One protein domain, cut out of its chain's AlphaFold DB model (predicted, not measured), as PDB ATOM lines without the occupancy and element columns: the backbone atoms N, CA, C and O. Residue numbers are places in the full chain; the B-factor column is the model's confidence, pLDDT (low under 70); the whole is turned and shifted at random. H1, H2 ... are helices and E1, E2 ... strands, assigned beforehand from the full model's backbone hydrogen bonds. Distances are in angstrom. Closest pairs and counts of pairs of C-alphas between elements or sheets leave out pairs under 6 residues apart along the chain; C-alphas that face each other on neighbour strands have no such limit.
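This is residues 4 to 108 of the 270 residues of the protein "Restriction endonuclease" of Salmonella enterica (UniProt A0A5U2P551). One long, twisted sheet of five strands side by side makes the body, with the short helix H1 packed on one of its faces near E2 and E6. At one end a tiny two-strand ribbon, E1 with E7, brings the first and last printed residues together. The printed part has 105 residues, with seven named strands and one named helix in the order E1 E2 H1 E3 E4 E5 E6 E7. The class is mostly strand, and the large sheet runs E2, E6, E5, E4, E3, all antiparallel. The whole is only just loose, close to compact, with a radius of gyration of the C-alphas of 15.9 A, and only just elongated, with spans of 52 by 26 by 22 A.

E1, residues 4 to 6, begins at C-alpha 4 (39.231, 14.758, -13.922). E2, residues 10 to 18, is 27.1 A long. H1, residues 27 to 30, is 5.8 A long. E3, residues 47 to 56, is the longest strand by residues at 27.6 A, and begins at C-alpha 47 (25.010, -1.337, -9.573). E4, residues 66 to 74, is 26.8 A long, E5, residues 81 to 89, 26.7 A, and E6, residues 95 to 103, 26.9 A. E7, residues 106 to 108, ends at C-alpha 108 (39.472, 17.878, -18.023).

E3, E4, E5 and E6 form a meander, each strand the antiparallel neighbour of the one before, in three hairpins. E2 and E3 are the edge strands. Backbone atoms within hydrogen-bond range are N 54 and O 68 for E3 and E4, 2.9 A; N 69 and O 86 for E4 and E5, 2.9 A; N 85 and O 99 for E5 and E6, 2.8 A; and N 13 and O 100 for E2 and E6, 3.0 A. H1 is on the sheet at a height of 7.2 A, over none of its strands, but only just: 2 of its C-alphas fall on E2 and 2 on E6. The closest C-alphas of E2 and H1 are those of Cys 15 and Thr 27, 5.6 A apart. H1 is too short for any O i to N i+4 pair; its one O i to N i+3 pair is within range. E6 runs on into E7 across a break of 2 residues, at 8 degrees. E1 and E7 are antiparallel at 152 degrees, with N 4 and O 108 2.9 A apart, within hydrogen-bond range.

The two C-alphas farthest apart are those of Gly 62 and Tyr 108, 53.1 A. The printed part has no cut. The link from H1 to E3, residues 31 to 46, is long. The mean pLDDT of the printed part is 89.6, and residues 33 to 36 are under 70.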
ATOM      1  N   ILE A   4      40.537  14.866 -14.569       87.56
ATOM      2  CA  ILE A   4      39.231  14.758 -13.922       87.56
ATOM      3  C   ILE A   4      38.223  14.236 -14.945       87.56
ATOM      4  O   ILE A   4      38.218  14.674 -16.102       87.56
ATOM      5  N   LEU A   5      37.395  13.283 -14.521       86.81
ATOM      6  CA  LEU A   5      36.289  12.747 -15.308       86.81
ATOM      7  C   LEU A   5      34.987  13.438 -14.895       86.81
ATOM      8  O   LEU A   5      34.732  13.623 -13.710       86.81
ATOM      9  N   ASP A   6      34.169  13.786 -15.878       87.12
ATOM     10  CA  ASP A   6      32.858  14.400 -15.698       87.12
ATOM     11  C   ASP A   6      31.823  13.626 -16.517       87.12
ATOM     12  O   ASP A   6      32.054  13.312 -17.685       87.12
ATOM     13  N   TYR A   7      30.702  13.313 -15.873       87.56
ATOM     14  CA  TYR A   7      29.581  12.538 -16.405       87.56
ATOM     15  C   TYR A   7      28.254  13.299 -16.246       87.56
ATOM     16  O   TYR A   7      27.189  12.697 -16.100       87.56
ATOM     17  N   SER A   8      28.312  14.632 -16.182       85.75
ATOM     18  CA  SER A   8      27.136  15.500 -16.039       85.75
ATOM     19  C   SER A   8      26.389  15.757 -17.353       85.75
ATOM     20  O   SER A   8      25.187  16.035 -17.326       85.75
ATOM     21  N   GLU A   9      27.082  15.651 -18.488       87.38
ATOM     22  CA  GLU A   9      26.496  15.682 -19.829       87.38
ATOM     23  C   GLU A   9      25.943  14.297 -20.202       87.38
ATOM     24  O   GLU A   9      26.406  13.268 -19.703       87.38
ATOM     25  N   PHE A  10      24.938  14.261 -21.075       91.56
ATOM     26  CA  PHE A  10      24.238  13.030 -21.426       91.56
ATOM     27  C   PHE A  10      23.740  13.044 -22.870       91.56
ATOM     28  O   PHE A  10      23.529  14.100 -23.466       91.56
ATOM     29  N   VAL A  11      23.499  11.850 -23.402       91.81
ATOM     30  CA  VAL A  11      22.796  11.623 -24.666       91.81
ATOM     31  C   VAL A  11      21.542  10.804 -24.408       91.81
ATOM     32  O   VAL A  11      21.548   9.885 -23.584       91.81
ATOM     33  N   LYS A  12      20.463  11.159 -25.104       92.44
ATOM     34  CA  LYS A  12      19.196  10.435 -25.052       92.44
ATOM     35  C   LYS A  12      19.055   9.558 -26.285       92.44
ATOM     36  O   LYS A  12      19.402   9.997 -27.375       92.44
ATOM     37  N   GLY A  13      18.522   8.366 -26.077       91.81
ATOM     38  CA  GLY A  13      18.137   7.436 -27.130       91.81
ATOM     39  C   GLY A  13      16.758   6.874 -26.828       91.81
ATOM     40  O   GLY A  13      16.311   6.897 -25.677       91.81
ATOM     41  N   GLY A  14      16.075   6.372 -27.846       92.94
ATOM     42  CA  GLY A  14      14.778   5.755 -27.640       92.94
ATOM     43  C   GLY A  14      14.288   4.956 -28.830       92.94
ATOM     44  O   GLY A  14      14.736   5.138 -29.964       92.94
ATOM     45  N   CYS A  15      13.355   4.059 -28.552       93.94
ATOM     46  CA  CYS A  15      12.653   3.286 -29.557       93.94
ATOM     47  C   CYS A  15      11.194   3.084 -29.161       93.94
ATOM     48  O   CYS A  15      10.845   3.093 -27.979       93.94
ATOM     49  N   HIS A  16      10.349   2.897 -30.169       95.12
ATOM     50  CA  HIS A  16       8.914   2.701 -30.005       95.12
ATOM     51  C   HIS A  16       8.410   1.650 -30.985       95.12
ATOM     52  O   HIS A  16       8.925   1.508 -32.098       95.12
ATOM     53  N   GLN A  17       7.406   0.896 -30.559       95.50
ATOM     54  CA  GLN A  17       6.725  -0.076 -31.390       95.50
ATOM     55  C   GLN A  17       5.258  -0.185 -30.988       95.50
ATOM     56  O   GLN A  17       4.949  -0.645 -29.887       95.50
ATOM     57  N   ASP A  18       4.373   0.143 -31.925       94.50
ATOM     58  CA  ASP A  18       2.953  -0.194 -31.844       94.50
ATOM     59  C   ASP A  18       2.724  -1.662 -32.219       94.50
ATOM     60  O   ASP A  18       3.496  -2.279 -32.965       94.50
ATOM     61  N   ARG A  19       1.636  -2.244 -31.723       90.38
ATOM     62  CA  ARG A  19       1.266  -3.625 -32.033       90.38
ATOM     63  C   ARG A  19       1.117  -3.845 -33.535       90.38
ATOM     64  O   ARG A  19       0.360  -3.166 -34.218       90.38
ATOM     65  N   GLY A  20       1.828  -4.852 -34.038       87.50
ATOM     66  CA  GLY A  20       1.816  -5.223 -35.456       87.50
ATOM     67  C   GLY A  20       2.639  -4.303 -36.363       87.50
ATOM     68  O   GLY A  20       2.821  -4.636 -37.530       87.50
ATOM     69  N   ALA A  21       3.183  -3.198 -35.845       92.56
ATOM     70  CA  ALA A  21       4.087  -2.325 -36.579       92.56
ATOM     71  C   ALA A  21       5.552  -2.766 -36.424       92.56
ATOM     72  O   ALA A  21       5.941  -3.437 -35.458       92.56
ATOM     73  N   LEU A  22       6.389  -2.358 -37.379       91.25
ATOM     74  CA  LEU A  22       7.838  -2.463 -37.231       91.25
ATOM     75  C   LEU A  22       8.325  -1.446 -36.183       91.25
ATOM     76  O   LEU A  22       7.826  -0.318 -36.150       91.25
ATOM     77  N   PRO A  23       9.293  -1.819 -35.327       91.44
ATOM     78  CA  PRO A  23       9.870  -0.892 -34.365       91.44
ATOM     79  C   PRO A  23      10.634   0.225 -35.088       91.44
ATOM     80  O   PRO A  23      11.271  -0.016 -36.115       91.44
ATOM     81  N   HIS A  24      10.617   1.431 -34.527       90.88
ATOM     82  CA  HIS A  24      11.399   2.568 -35.017       90.88
ATOM     83  C   HIS A  24      12.246   3.190 -33.900       90.88
ATOM     84  O   HIS A  24      11.986   2.984 -32.712       90.88
ATOM     85  N   GLY A  25      13.286   3.936 -34.290       91.50
ATOM     86  CA  GLY A  25      14.318   4.450 -33.384       91.50
ATOM     87  C   GLY A  25      15.468   3.460 -33.173       91.50
ATOM     88  O   GLY A  25      15.774   2.652 -34.049       91.50
ATOM     89  N   GLU A  26      16.101   3.515 -32.003       89.38
ATOM     90  CA  GLU A  26      17.221   2.649 -31.591       89.38
ATOM     91  C   GLU A  26      16.720   1.245 -31.207       89.38
ATOM     92  O   GLU A  26      16.612   0.877 -30.036       89.38
ATOM     93  N   THR A  27      16.310   0.460 -32.206       87.56
ATOM     94  CA  THR A  27      15.614  -0.828 -32.011       87.56
ATOM     95  C   THR A  27      16.391  -1.847 -31.170       87.56
ATOM     96  O   THR A  27      15.784  -2.677 -30.494       87.56
ATOM     97  N   GLU A  28      17.722  -1.760 -31.132       84.44
ATOM     98  CA  GLU A  28      18.589  -2.567 -30.279       84.44
ATOM     99  C   GLU A  28      18.287  -2.397 -28.787       84.44
ATOM    100  O   GLU A  28      18.534  -3.323 -28.009       84.44
ATOM    101  N   LEU A  29      17.708  -1.263 -28.376       84.56
ATOM    102  CA  LEU A  29      17.313  -1.027 -26.992       84.56
ATOM    103  C   LEU A  29      16.258  -2.031 -26.521       84.56
ATOM    104  O   LEU A  29      16.285  -2.392 -25.347       84.56
ATOM    105  N   PHE A  30      15.396  -2.554 -27.403       82.56
ATOM    106  CA  PHE A  30      14.427  -3.596 -27.035       82.56
ATOM    107  C   PHE A  30      15.086  -4.925 -26.652       82.56
ATOM    108  O   PHE A  30      14.505  -5.694 -25.891       82.56
ATOM    109  N   PHE A  31      16.282  -5.203 -27.173       76.56
ATOM    110  CA  PHE A  31      16.891  -6.534 -27.115       76.56
ATOM    111  C   PHE A  31      18.190  -6.580 -26.301       76.56
ATOM    112  O   PHE A  31      18.664  -7.660 -25.963       76.56
ATOM    113  N   ASN A  32      18.790  -5.427 -25.986       71.81
ATOM    114  CA  ASN A  32      20.151  -5.349 -25.449       71.81
ATOM    115  C   ASN A  32      20.234  -4.911 -23.980       71.81
ATOM    116  O   ASN A  32      21.084  -4.100 -23.611       71.81
ATOM    117  N   THR A  33      19.381  -5.470 -23.121       67.44
ATOM    118  CA  THR A  33      19.398  -5.192 -21.671       67.44
ATOM    119  C   THR A  33      20.679  -5.676 -20.986       67.44
ATOM    120  O   THR A  33      21.108  -5.106 -19.987       67.44
ATOM    121  N   ALA A  34      21.374  -6.669 -21.554       64.25
ATOM    122  CA  ALA A  34      22.651  -7.162 -21.033       64.25
ATOM    123  C   ALA A  34      23.767  -6.095 -21.025       64.25
ATOM    124  O   ALA A  34      24.667  -6.150 -20.185       64.25
ATOM    125  N   LYS A  35      23.712  -5.100 -21.925       66.00
ATOM    126  CA  LYS A  35      24.658  -3.971 -21.942       66.00
ATOM    127  C   LYS A  35      24.356  -2.906 -20.887       66.00
ATOM    128  O   LYS A  35      25.236  -2.103 -20.593       66.00
ATOM    129  N   ASP A  36      23.165  -2.910 -20.293       69.62
ATOM    130  CA  ASP A  36      22.747  -1.882 -19.329       69.62
ATOM    131  C   ASP A  36      23.444  -2.036 -17.973       69.62
ATOM    132  O   ASP A  36      23.589  -1.069 -17.223       69.62
ATOM    133  N   GLY A  37      23.929  -3.247 -17.689       77.12
ATOM    134  CA  GLY A  37      24.658  -3.586 -16.474       77.12
ATOM    135  C   GLY A  37      26.173  -3.390 -16.552       77.12
ATOM    136  O   GLY A  37      26.852  -3.823 -15.627       77.12
ATOM    137  N   LEU A  38      26.737  -2.824 -17.626       87.12
ATOM    138  CA  LEU A  38      28.189  -2.690 -17.808       87.12
ATOM    139  C   LEU A  38      28.592  -1.247 -18.110       87.12
ATOM    140  O   LEU A  38      28.110  -0.632 -19.058       87.12
ATOM    141  N   CYS A  39      29.572  -0.731 -17.366       87.12
ATOM    142  CA  CYS A  39      30.158   0.569 -17.665       87.12
ATOM    143  C   CYS A  39      30.923   0.501 -19.004       87.12
ATOM    144  O   CYS A  39      31.861  -0.297 -19.130       87.12
ATOM    145  N   PRO A  40      30.611   1.354 -19.999       86.38
ATOM    146  CA  PRO A  40      31.239   1.291 -21.316       86.38
ATOM    147  C   PRO A  40      32.728   1.656 -21.280       86.38
ATOM    148  O   PRO A  40      33.459   1.257 -22.187       86.38
ATOM    149  N   PHE A  41      33.181   2.353 -20.235       85.06
ATOM    150  CA  PHE A  41      34.567   2.794 -20.064       85.06
ATOM    151  C   PHE A  41      35.403   1.808 -19.247       85.06
ATOM    152  O   PHE A  41      36.476   1.405 -19.684       85.06
ATOM    153  N   CYS A  42      34.906   1.398 -18.078       85.44
ATOM    154  CA  CYS A  42      35.642   0.525 -17.161       85.44
ATOM    155  C   CYS A  42      35.422  -0.964 -17.444       85.44
ATOM    156  O   CYS A  42      36.175  -1.782 -16.931       85.44
ATOM    157  N   LYS A  43      34.393  -1.320 -18.226       87.81
ATOM    158  CA  LYS A  43      33.982  -2.708 -18.507       87.81
ATOM    159  C   LYS A  43      33.661  -3.524 -17.244       87.81
ATOM    160  O   LYS A  43      33.713  -4.747 -17.262       87.81
ATOM    161  N   ILE A  44      33.303  -2.835 -16.161       88.25
ATOM    162  CA  ILE A  44      32.905  -3.414 -14.873       88.25
ATOM    163  C   ILE A  44      31.387  -3.320 -14.733       88.25
ATOM    164  O   ILE A  44      30.760  -2.401 -15.275       88.25
ATOM    165  N   ARG A  45      30.804  -4.284 -14.010       88.75
ATOM    166  CA  ARG A  45      29.369  -4.337 -13.746       88.75
ATOM    167  C   ARG A  45      28.926  -3.128 -12.918       88.75
ATOM    168  O   ARG A  45      29.535  -2.811 -11.899       88.75
ATOM    169  N   THR A  46      27.891  -2.443 -13.378       90.69
ATOM    170  CA  THR A  46      27.250  -1.333 -12.667       90.69
ATOM    171  C   THR A  46      26.262  -1.859 -11.633       90.69
ATOM    172  O   THR A  46      25.690  -2.937 -11.798       90.69
ATOM    173  N   GLU A  47      26.018  -1.068 -10.598       91.75
ATOM    174  CA  GLU A  47      25.010  -1.337  -9.573       91.75
ATOM    175  C   GLU A  47      23.738  -0.537  -9.866       91.75
ATOM    176  O   GLU A  47      23.806   0.532 -10.476       91.75
ATOM    177  N   ILE A  48      22.582  -1.030  -9.417       92.25
ATOM    178  CA  ILE A  48      21.331  -0.265  -9.469       92.25
ATOM    179  C   ILE A  48      21.398   0.818  -8.387       92.25
ATOM    180  O   ILE A  48      21.508   0.515  -7.201       92.25
ATOM    181  N   ALA A  49      21.368   2.082  -8.802       92.06
ATOM    182  CA  ALA A  49      21.371   3.245  -7.914       92.06
ATOM    183  C   ALA A  49      19.958   3.763  -7.607       92.06
ATOM    184  O   ALA A  49      19.763   4.442  -6.600       92.06
ATOM    185  N   TYR A  50      18.997   3.464  -8.480       93.56
ATOM    186  CA  TYR A  50      17.587   3.813  -8.348       93.56
ATOM    187  C   TYR A  50      16.753   2.845  -9.188       93.56
ATOM    188  O   TYR A  50      17.201   2.444 -10.262       93.56
ATOM    189  N   ALA A  51      15.570   2.486  -8.705       93.44
ATOM    190  CA  ALA A  51      14.567   1.745  -9.454       93.44
ATOM    191  C   ALA A  51      13.178   2.157  -8.958       93.44
ATOM    192  O   ALA A  51      12.993   2.333  -7.753       93.44
ATOM    193  N   ASP A  52      12.239   2.302  -9.883       94.44
ATOM    194  CA  ASP A  52      10.841   2.610  -9.619       94.44
ATOM    195  C   ASP A  52       9.950   1.946 -10.671       94.44
ATOM    196  O   ASP A  52      10.368   1.725 -11.811       94.44
ATOM    197  N   GLN A  53       8.723   1.613 -10.282       94.25
ATOM    198  CA  GLN A  53       7.735   1.044 -11.185       94.25
ATOM    199  C   GLN A  53       6.342   1.558 -10.837       94.25
ATOM    200  O   GLN A  53       5.926   1.545  -9.680       94.25
ATOM    201  N   SER A  54       5.591   1.949 -11.860       93.62
ATOM    202  CA  SER A  54       4.202   2.377 -11.721       93.62
ATOM    203  C   SER A  54       3.324   1.676 -12.743       93.62
ATOM    204  O   SER A  54       3.654   1.677 -13.929       93.62
ATOM    205  N   ILE A  55       2.165   1.196 -12.307       95.00
ATOM    206  CA  ILE A  55       1.122   0.685 -13.195       95.00
ATOM    207  C   ILE A  55      -0.132   1.525 -12.977       95.00
ATOM    208  O   ILE A  55      -0.589   1.689 -11.847       95.00
ATOM    209  N   THR A  56      -0.687   2.056 -14.061       94.38
ATOM    210  CA  THR A  56      -1.918   2.857 -14.058       94.38
ATOM    211  C   THR A  56      -2.943   2.256 -15.014       94.38
ATOM    212  O   THR A  56      -2.581   1.539 -15.947       94.38
ATOM    213  N   TYR A  57      -4.225   2.566 -14.805       95.19
ATOM    214  CA  TYR A  57      -5.338   2.054 -15.616       95.19
ATOM    215  C   TYR A  57      -6.178   3.206 -16.183       95.19
ATOM    216  O   TYR A  57      -7.283   3.451 -15.704       95.19
ATOM    217  N   PRO A  58      -5.655   3.984 -17.145       91.81
ATOM    218  CA  PRO A  58      -6.413   5.082 -17.728       91.81
ATOM    219  C   PRO A  58      -7.630   4.598 -18.528       91.81
ATOM    220  O   PRO A  58      -7.517   3.680 -19.340       91.81
ATOM    221  N   ASP A  59      -8.770   5.282 -18.389       92.62
ATOM    222  CA  ASP A  59     -10.023   4.927 -19.081       92.62
ATOM    223  C   ASP A  59      -9.873   4.854 -20.612       92.62
ATOM    224  O   ASP A  59     -10.487   4.013 -21.271       92.62
ATOM    225  N   TRP A  60      -9.005   5.694 -21.191       90.31
ATOM    226  CA  TRP A  60      -8.743   5.735 -22.636       90.31
ATOM    227  C   TRP A  60      -8.060   4.471 -23.183       90.31
ATOM    228  O   TRP A  60      -8.006   4.293 -24.399       90.31
ATOM    229  N   LEU A  61      -7.584   3.574 -22.313       92.19
ATOM    230  CA  LEU A  61      -7.058   2.265 -22.699       92.19
ATOM    231  C   LEU A  61      -8.117   1.168 -22.789       92.19
ATOM    232  O   LEU A  61      -7.781   0.049 -23.168       92.19
ATOM    233  N   GLY A  62      -9.385   1.444 -22.474       90.06
ATOM    234  CA  GLY A  62     -10.455   0.466 -22.683       90.06
ATOM    235  C   GLY A  62     -10.307  -0.797 -21.835       90.06
ATOM    236  O   GLY A  62     -10.536  -1.900 -22.328       90.06
ATOM    237  N   GLY A  63      -9.878  -0.643 -20.579       88.81
ATOM    238  CA  GLY A  63      -9.606  -1.756 -19.662       88.81
ATOM    239  C   GLY A  63      -8.178  -2.306 -19.730       88.81
ATOM    240  O   GLY A  63      -7.871  -3.279 -19.042       88.81
ATOM    241  N   GLY A  64      -7.305  -1.698 -20.537       94.00
ATOM    242  CA  GLY A  64      -5.867  -1.941 -20.497       94.00
ATOM    243  C   GLY A  64      -5.134  -1.120 -19.429       94.00
ATOM    244  O   GLY A  64      -5.741  -0.387 -18.646       94.00
ATOM    245  N   TYR A  65      -3.811  -1.258 -19.396       94.81
ATOM    246  CA  TYR A  65      -2.936  -0.602 -18.425       94.81
ATOM    247  C   TYR A  65      -1.733   0.071 -19.081       94.81
ATOM    248  O   TYR A  65      -1.292  -0.313 -20.167       94.81
ATOM    249  N   TYR A  66      -1.185   1.051 -18.369       94.50
ATOM    250  CA  TYR A  66       0.078   1.706 -18.668       94.50
ATOM    251  C   TYR A  66       1.081   1.398 -17.552       94.50
ATOM    252  O   TYR A  66       0.930   1.878 -16.428       94.50
ATOM    253  N   ASP A  67       2.067   0.560 -17.869       95.50
ATOM    254  CA  ASP A  67       3.162   0.148 -16.989       95.50
ATOM    255  C   ASP A  67       4.439   0.885 -17.383       95.50
ATOM    256  O   ASP A  67       4.800   0.962 -18.562       95.50
ATOM    257  N   VAL A  68       5.115   1.446 -16.389       94.50
ATOM    258  CA  VAL A  68       6.388   2.127 -16.561       94.50
ATOM    259  C   VAL A  68       7.360   1.652 -15.507       94.50
ATOM    260  O   VAL A  68       7.112   1.810 -14.316       94.50
ATOM    261  N   GLU A  69       8.489   1.141 -15.973       94.19
ATOM    262  CA  GLU A  69       9.619   0.705 -15.163       94.19
ATOM    263  C   GLU A  69      10.804   1.626 -15.460       94.19
ATOM    264  O   GLU A  69      11.240   1.756 -16.608       94.19
ATOM    265  N   GLU A  70      11.342   2.273 -14.434       93.81
ATOM    266  CA  GLU A  70      12.486   3.168 -14.536       93.81
ATOM    267  C   GLU A  70      13.610   2.691 -13.620       93.81
ATOM    268  O   GLU A  70      13.389   2.383 -12.453       93.81
ATOM    269  N   TYR A  71      14.846   2.654 -14.115       93.50
ATOM    270  CA  TYR A  71      16.000   2.368 -13.271       93.50
ATOM    271  C   TYR A  71      17.267   3.081 -13.729       93.50
ATOM    272  O   TYR A  71      17.497   3.338 -14.914       93.50
ATOM    273  N   VAL A  72      18.128   3.370 -12.755       93.81
ATOM    274  CA  VAL A  72      19.455   3.944 -12.961       93.81
ATOM    275  C   VAL A  72      20.509   2.921 -12.593       93.81
ATOM    276  O   VAL A  72      20.546   2.442 -11.460       93.81
ATOM    277  N   THR A  73      21.427   2.655 -13.516       93.12
ATOM    278  CA  THR A  73      22.668   1.944 -13.220       93.12
ATOM    279  C   THR A  73      23.827   2.927 -13.063       93.12
ATOM    280  O   THR A  73      23.911   3.933 -13.765       93.12
ATOM    281  N   LEU A  74      24.719   2.664 -12.106       91.62
ATOM    282  CA  LEU A  74      25.857   3.516 -11.753       91.62
ATOM    283  C   LEU A  74      27.090   2.656 -11.469       91.62
ATOM    284  O   LEU A  74      27.015   1.659 -10.752       91.62
ATOM    285  N   TYR A  75      28.254   3.082 -11.958       89.81
ATOM    286  CA  TYR A  75      29.529   2.575 -11.456       89.81
ATOM    287  C   TYR A  75      30.160   3.589 -10.498       89.81
ATOM    288  O   TYR A  75      30.633   4.637 -10.929       89.81
ATOM    289  N   LYS A  76      30.188   3.273  -9.197       81.62
ATOM    290  CA  LYS A  76      30.579   4.209  -8.123       81.62
ATOM    291  C   LYS A  76      32.009   4.750  -8.226       81.62
ATOM    292  O   LYS A  76      32.258   5.842  -7.733       81.62
ATOM    293  N   ILE A  77      32.932   4.010  -8.850       80.31
ATOM    294  CA  ILE A  77      34.335   4.444  -8.948       80.31
ATOM    295  C   ILE A  77      34.515   5.497 -10.041       80.31
ATOM    296  O   ILE A  77      35.060   6.560  -9.767       80.31
ATOM    297  N   CYS A  78      34.073   5.231 -11.278       80.75
ATOM    298  CA  CYS A  78      34.227   6.231 -12.341       80.75
ATOM    299  C   CYS A  78      33.094   7.262 -12.362       80.75
ATOM    300  O   CYS A  78      33.304   8.351 -12.870       80.75
ATOM    301  N   GLY A  79      31.920   6.946 -11.812       84.50
ATOM    302  CA  GLY A  79      30.759   7.835 -11.786       84.50
ATOM    303  C   GLY A  79      29.882   7.779 -13.040       84.50
ATOM    304  O   GLY A  79      28.908   8.526 -13.122       84.50
ATOM    305  N   TRP A  80      30.183   6.905 -14.007       90.38
ATOM    306  CA  TRP A  80      29.322   6.716 -15.177       90.38
ATOM    307  C   TRP A  80      27.968   6.142 -14.769       90.38
ATOM    308  O   TRP A  80      27.908   5.182 -13.995       90.38
ATOM    309  N   TRP A  81      26.905   6.701 -15.342       92.19
ATOM    310  CA  TRP A  81      25.535   6.293 -15.088       92.19
ATOM    311  C   TRP A  81      24.724   6.169 -16.379       92.19
ATOM    312  O   TRP A  81      25.015   6.815 -17.392       92.19
ATOM    313  N   LYS A  82      23.672   5.357 -16.305       93.00
ATOM    314  CA  LYS A  82      22.647   5.212 -17.333       93.00
ATOM    315  C   LYS A  82      21.282   5.153 -16.674       93.00
ATOM    316  O   LYS A  82      21.088   4.401 -15.731       93.00
ATOM    317  N   LEU A  83      20.350   5.932 -17.199       93.62
ATOM    318  CA  LEU A  83      18.931   5.852 -16.891       93.62
ATOM    319  C   LEU A  83      18.233   5.105 -18.026       93.62
ATOM    320  O   LEU A  83      18.490   5.388 -19.200       93.62
ATOM    321  N   ARG A  84      17.345   4.183 -17.677       93.06
ATOM    322  CA  ARG A  84      16.466   3.495 -18.613       93.06
ATOM    323  C   ARG A  84      15.032   3.558 -18.112       93.06
ATOM    324  O   ARG A  84      14.789   3.312 -16.938       93.06
ATOM    325  N   CYS A  85      14.114   3.841 -19.023       93.75
ATOM    326  CA  CYS A  85      12.681   3.829 -18.791       93.75
ATOM    327  C   CYS A  85      12.026   2.914 -19.833       93.75
ATOM    328  O   CYS A  85      12.084   3.186 -21.033       93.75
ATOM    329  N   ASN A  86      11.447   1.807 -19.380       93.88
ATOM    330  CA  ASN A  86      10.612   0.927 -20.185       93.88
ATOM    331  C   ASN A  86       9.154   1.347 -19.983       93.88
ATOM    332  O   ASN A  86       8.721   1.528 -18.850       93.88
ATOM    333  N   LYS A  87       8.395   1.488 -21.069       94.81
ATOM    334  CA  LYS A  87       6.966   1.803 -21.024       94.81
ATOM    335  C   LYS A  87       6.207   0.763 -21.834       94.81
ATOM    336  O   LYS A  87       6.585   0.467 -22.973       94.81
ATOM    337  N   LEU A  88       5.136   0.244 -21.260       95.44
ATOM    338  CA  LEU A  88       4.229  -0.703 -21.881       95.44
ATOM    339  C   LEU A  88       2.809  -0.166 -21.750       95.44
ATOM    340  O   LEU A  88       2.358   0.179 -20.664       95.44
ATOM    341  N   THR A  89       2.111  -0.099 -22.871       95.94
ATOM    342  CA  THR A  89       0.700   0.272 -22.942       95.94
ATOM    343  C   THR A  89      -0.065  -0.911 -23.508       95.94
ATOM    344  O   THR A  89       0.411  -1.537 -24.459       95.94
ATOM    345  N   THR A  90      -1.217  -1.221 -22.922       95.19
ATOM    346  CA  THR A  90      -2.108  -2.284 -23.394       95.19
ATOM    347  C   THR A  90      -3.549  -1.800 -23.542       95.19
ATOM    348  O   THR A  90      -3.926  -0.804 -22.929       95.19
ATOM    349  N   GLY A  91      -4.372  -2.529 -24.302       92.56
ATOM    350  CA  GLY A  91      -5.815  -2.313 -24.427       92.56
ATOM    351  C   GLY A  91      -6.200  -1.799 -25.811       92.56
ATOM    352  O   GLY A  91      -5.906  -2.437 -26.819       92.56
ATOM    353  N   TYR A  92      -6.874  -0.648 -25.880       91.12
ATOM    354  CA  TYR A  92      -7.166   0.002 -27.167       91.12
ATOM    355  C   TYR A  92      -5.905   0.426 -27.919       91.12
ATOM    356  O   TYR A  92      -5.901   0.456 -29.149       91.12
ATOM    357  N   ILE A  93      -4.839   0.737 -27.182       88.81
ATOM    358  CA  ILE A  93      -3.528   1.057 -27.729       88.81
ATOM    359  C   ILE A  93      -2.534   0.086 -27.106       88.81
ATOM    360  O   ILE A  93      -2.255   0.147 -25.912       88.81
ATOM    361  N   ASP A  94      -1.995  -0.798 -27.935       94.06
ATOM    362  CA  ASP A  94      -0.923  -1.703 -27.545       94.06
ATOM    363  C   ASP A  94       0.391  -1.166 -28.105       94.06
ATOM    364  O   ASP A  94       0.599  -1.145 -29.322       94.06
ATOM    365  N   ALA A  95       1.287  -0.744 -27.220       95.06
ATOM    366  CA  ALA A  95       2.577  -0.204 -27.616       95.06
ATOM    367  C   ALA A  95       3.644  -0.457 -26.556       95.06
ATOM    368  O   ALA A  95       3.366  -0.518 -25.358       95.06
ATOM    369  N   ARG A  96       4.895  -0.554 -26.999       94.69
ATOM    370  CA  ARG A  96       6.060  -0.574 -26.118       94.69
ATOM    371  C   ARG A  96       7.072   0.467 -26.557       94.69
ATOM    372  O   ARG A  96       7.356   0.598 -27.746       94.69
ATOM    373  N   SER A  97       7.676   1.139 -25.592       94.88
ATOM    374  CA  SER A  97       8.778   2.057 -25.848       94.88
ATOM    375  C   SER A  97       9.866   1.911 -24.803       94.88
ATOM    376  O   SER A  97       9.591   1.607 -23.642       94.88
ATOM    377  N   VAL A  98      11.097   2.169 -25.213       93.50
ATOM    378  CA  VAL A  98      12.240   2.272 -24.313       93.50
ATOM    379  C   VAL A  98      12.874   3.630 -24.525       93.50
ATOM    380  O   VAL A  98      13.168   4.006 -25.653       93.50
ATOM    381  N   GLU A  99      13.141   4.333 -23.435       93.81
ATOM    382  CA  GLU A  99      13.927   5.560 -23.422       93.81
ATOM    383  C   GLU A  99      15.181   5.335 -22.582       93.81
ATOM    384  O   GLU A  99      15.139   4.716 -21.517       93.81
ATOM    385  N   THR A 100      16.321   5.838 -23.050       92.38
ATOM    386  CA  THR A 100      17.562   5.824 -22.276       92.38
ATOM    387  C   THR A 100      18.186   7.203 -22.216       92.38
ATOM    388  O   THR A 100      18.126   7.977 -23.167       92.38
ATOM    389  N   THR A 101      18.817   7.504 -21.086       93.56
ATOM    390  CA  THR A 101      19.691   8.665 -20.923       93.56
ATOM    391  C   THR A 101      21.042   8.164 -20.433       93.56
ATOM    392  O   THR A 101      21.149   7.633 -19.330       93.56
ATOM    393  N   ASN A 102      22.074   8.298 -21.263       91.06
ATOM    394  CA  ASN A 102      23.409   7.769 -20.999       91.06
ATOM    395  C   ASN A 102      24.370   8.918 -20.709       91.06
ATOM    396  O   ASN A 102      24.425   9.878 -21.481       91.06
ATOM    397  N   ALA A 103      25.166   8.808 -19.646       91.69
ATOM    398  CA  ALA A 103      26.185   9.806 -19.358       91.69
ATOM    399  C   ALA A 103      27.291   9.817 -20.426       91.69
ATOM    400  O   ALA A 103      27.780   8.763 -20.853       91.69
ATOM    401  N   VAL A 104      27.729  11.015 -20.805       87.69
ATOM    402  CA  VAL A 104      28.859  11.250 -21.708       87.69
ATOM    403  C   VAL A 104      30.096  11.547 -20.878       87.69
ATOM    404  O   VAL A 104      30.067  12.388 -19.985       87.69
ATOM    405  N   LEU A 105      31.202  10.862 -21.182       86.69
ATOM    406  CA  LEU A 105      32.472  11.134 -20.524       86.69
ATOM    407  C   LEU A 105      33.120  12.388 -21.104       86.69
ATOM    408  O   LEU A 105      33.569  12.389 -22.252       86.69
ATOM    409  N   LYS A 106      33.300  13.394 -20.257       88.06
ATOM    410  CA  LYS A 106      34.166  14.537 -20.524       88.06
ATOM    411  C   LYS A 106      35.409  14.467 -19.649       88.06
ATOM    412  O   LYS A 106      35.364  14.048 -18.495       88.06
ATOM    413  N   LYS A 107      36.554  14.831 -20.228       89.19
ATOM    414  CA  LYS A 107      37.852  14.814 -19.548       89.19
ATOM    415  C   LYS A 107      38.387  16.227 -19.457       89.19
ATOM    416  O   LYS A 107      38.488  16.911 -20.473       89.19
ATOM    417  N   TYR A 108      38.800  16.613 -18.261       91.00
ATOM    418  CA  TYR A 108      39.472  17.878 -18.023       91.00
ATOM    419  C   TYR A 108      40.886  17.631 -17.507       91.00
ATOM    420  O   TYR A 108      41.118  16.719 -16.715       91.00
TER     421      TYR A 108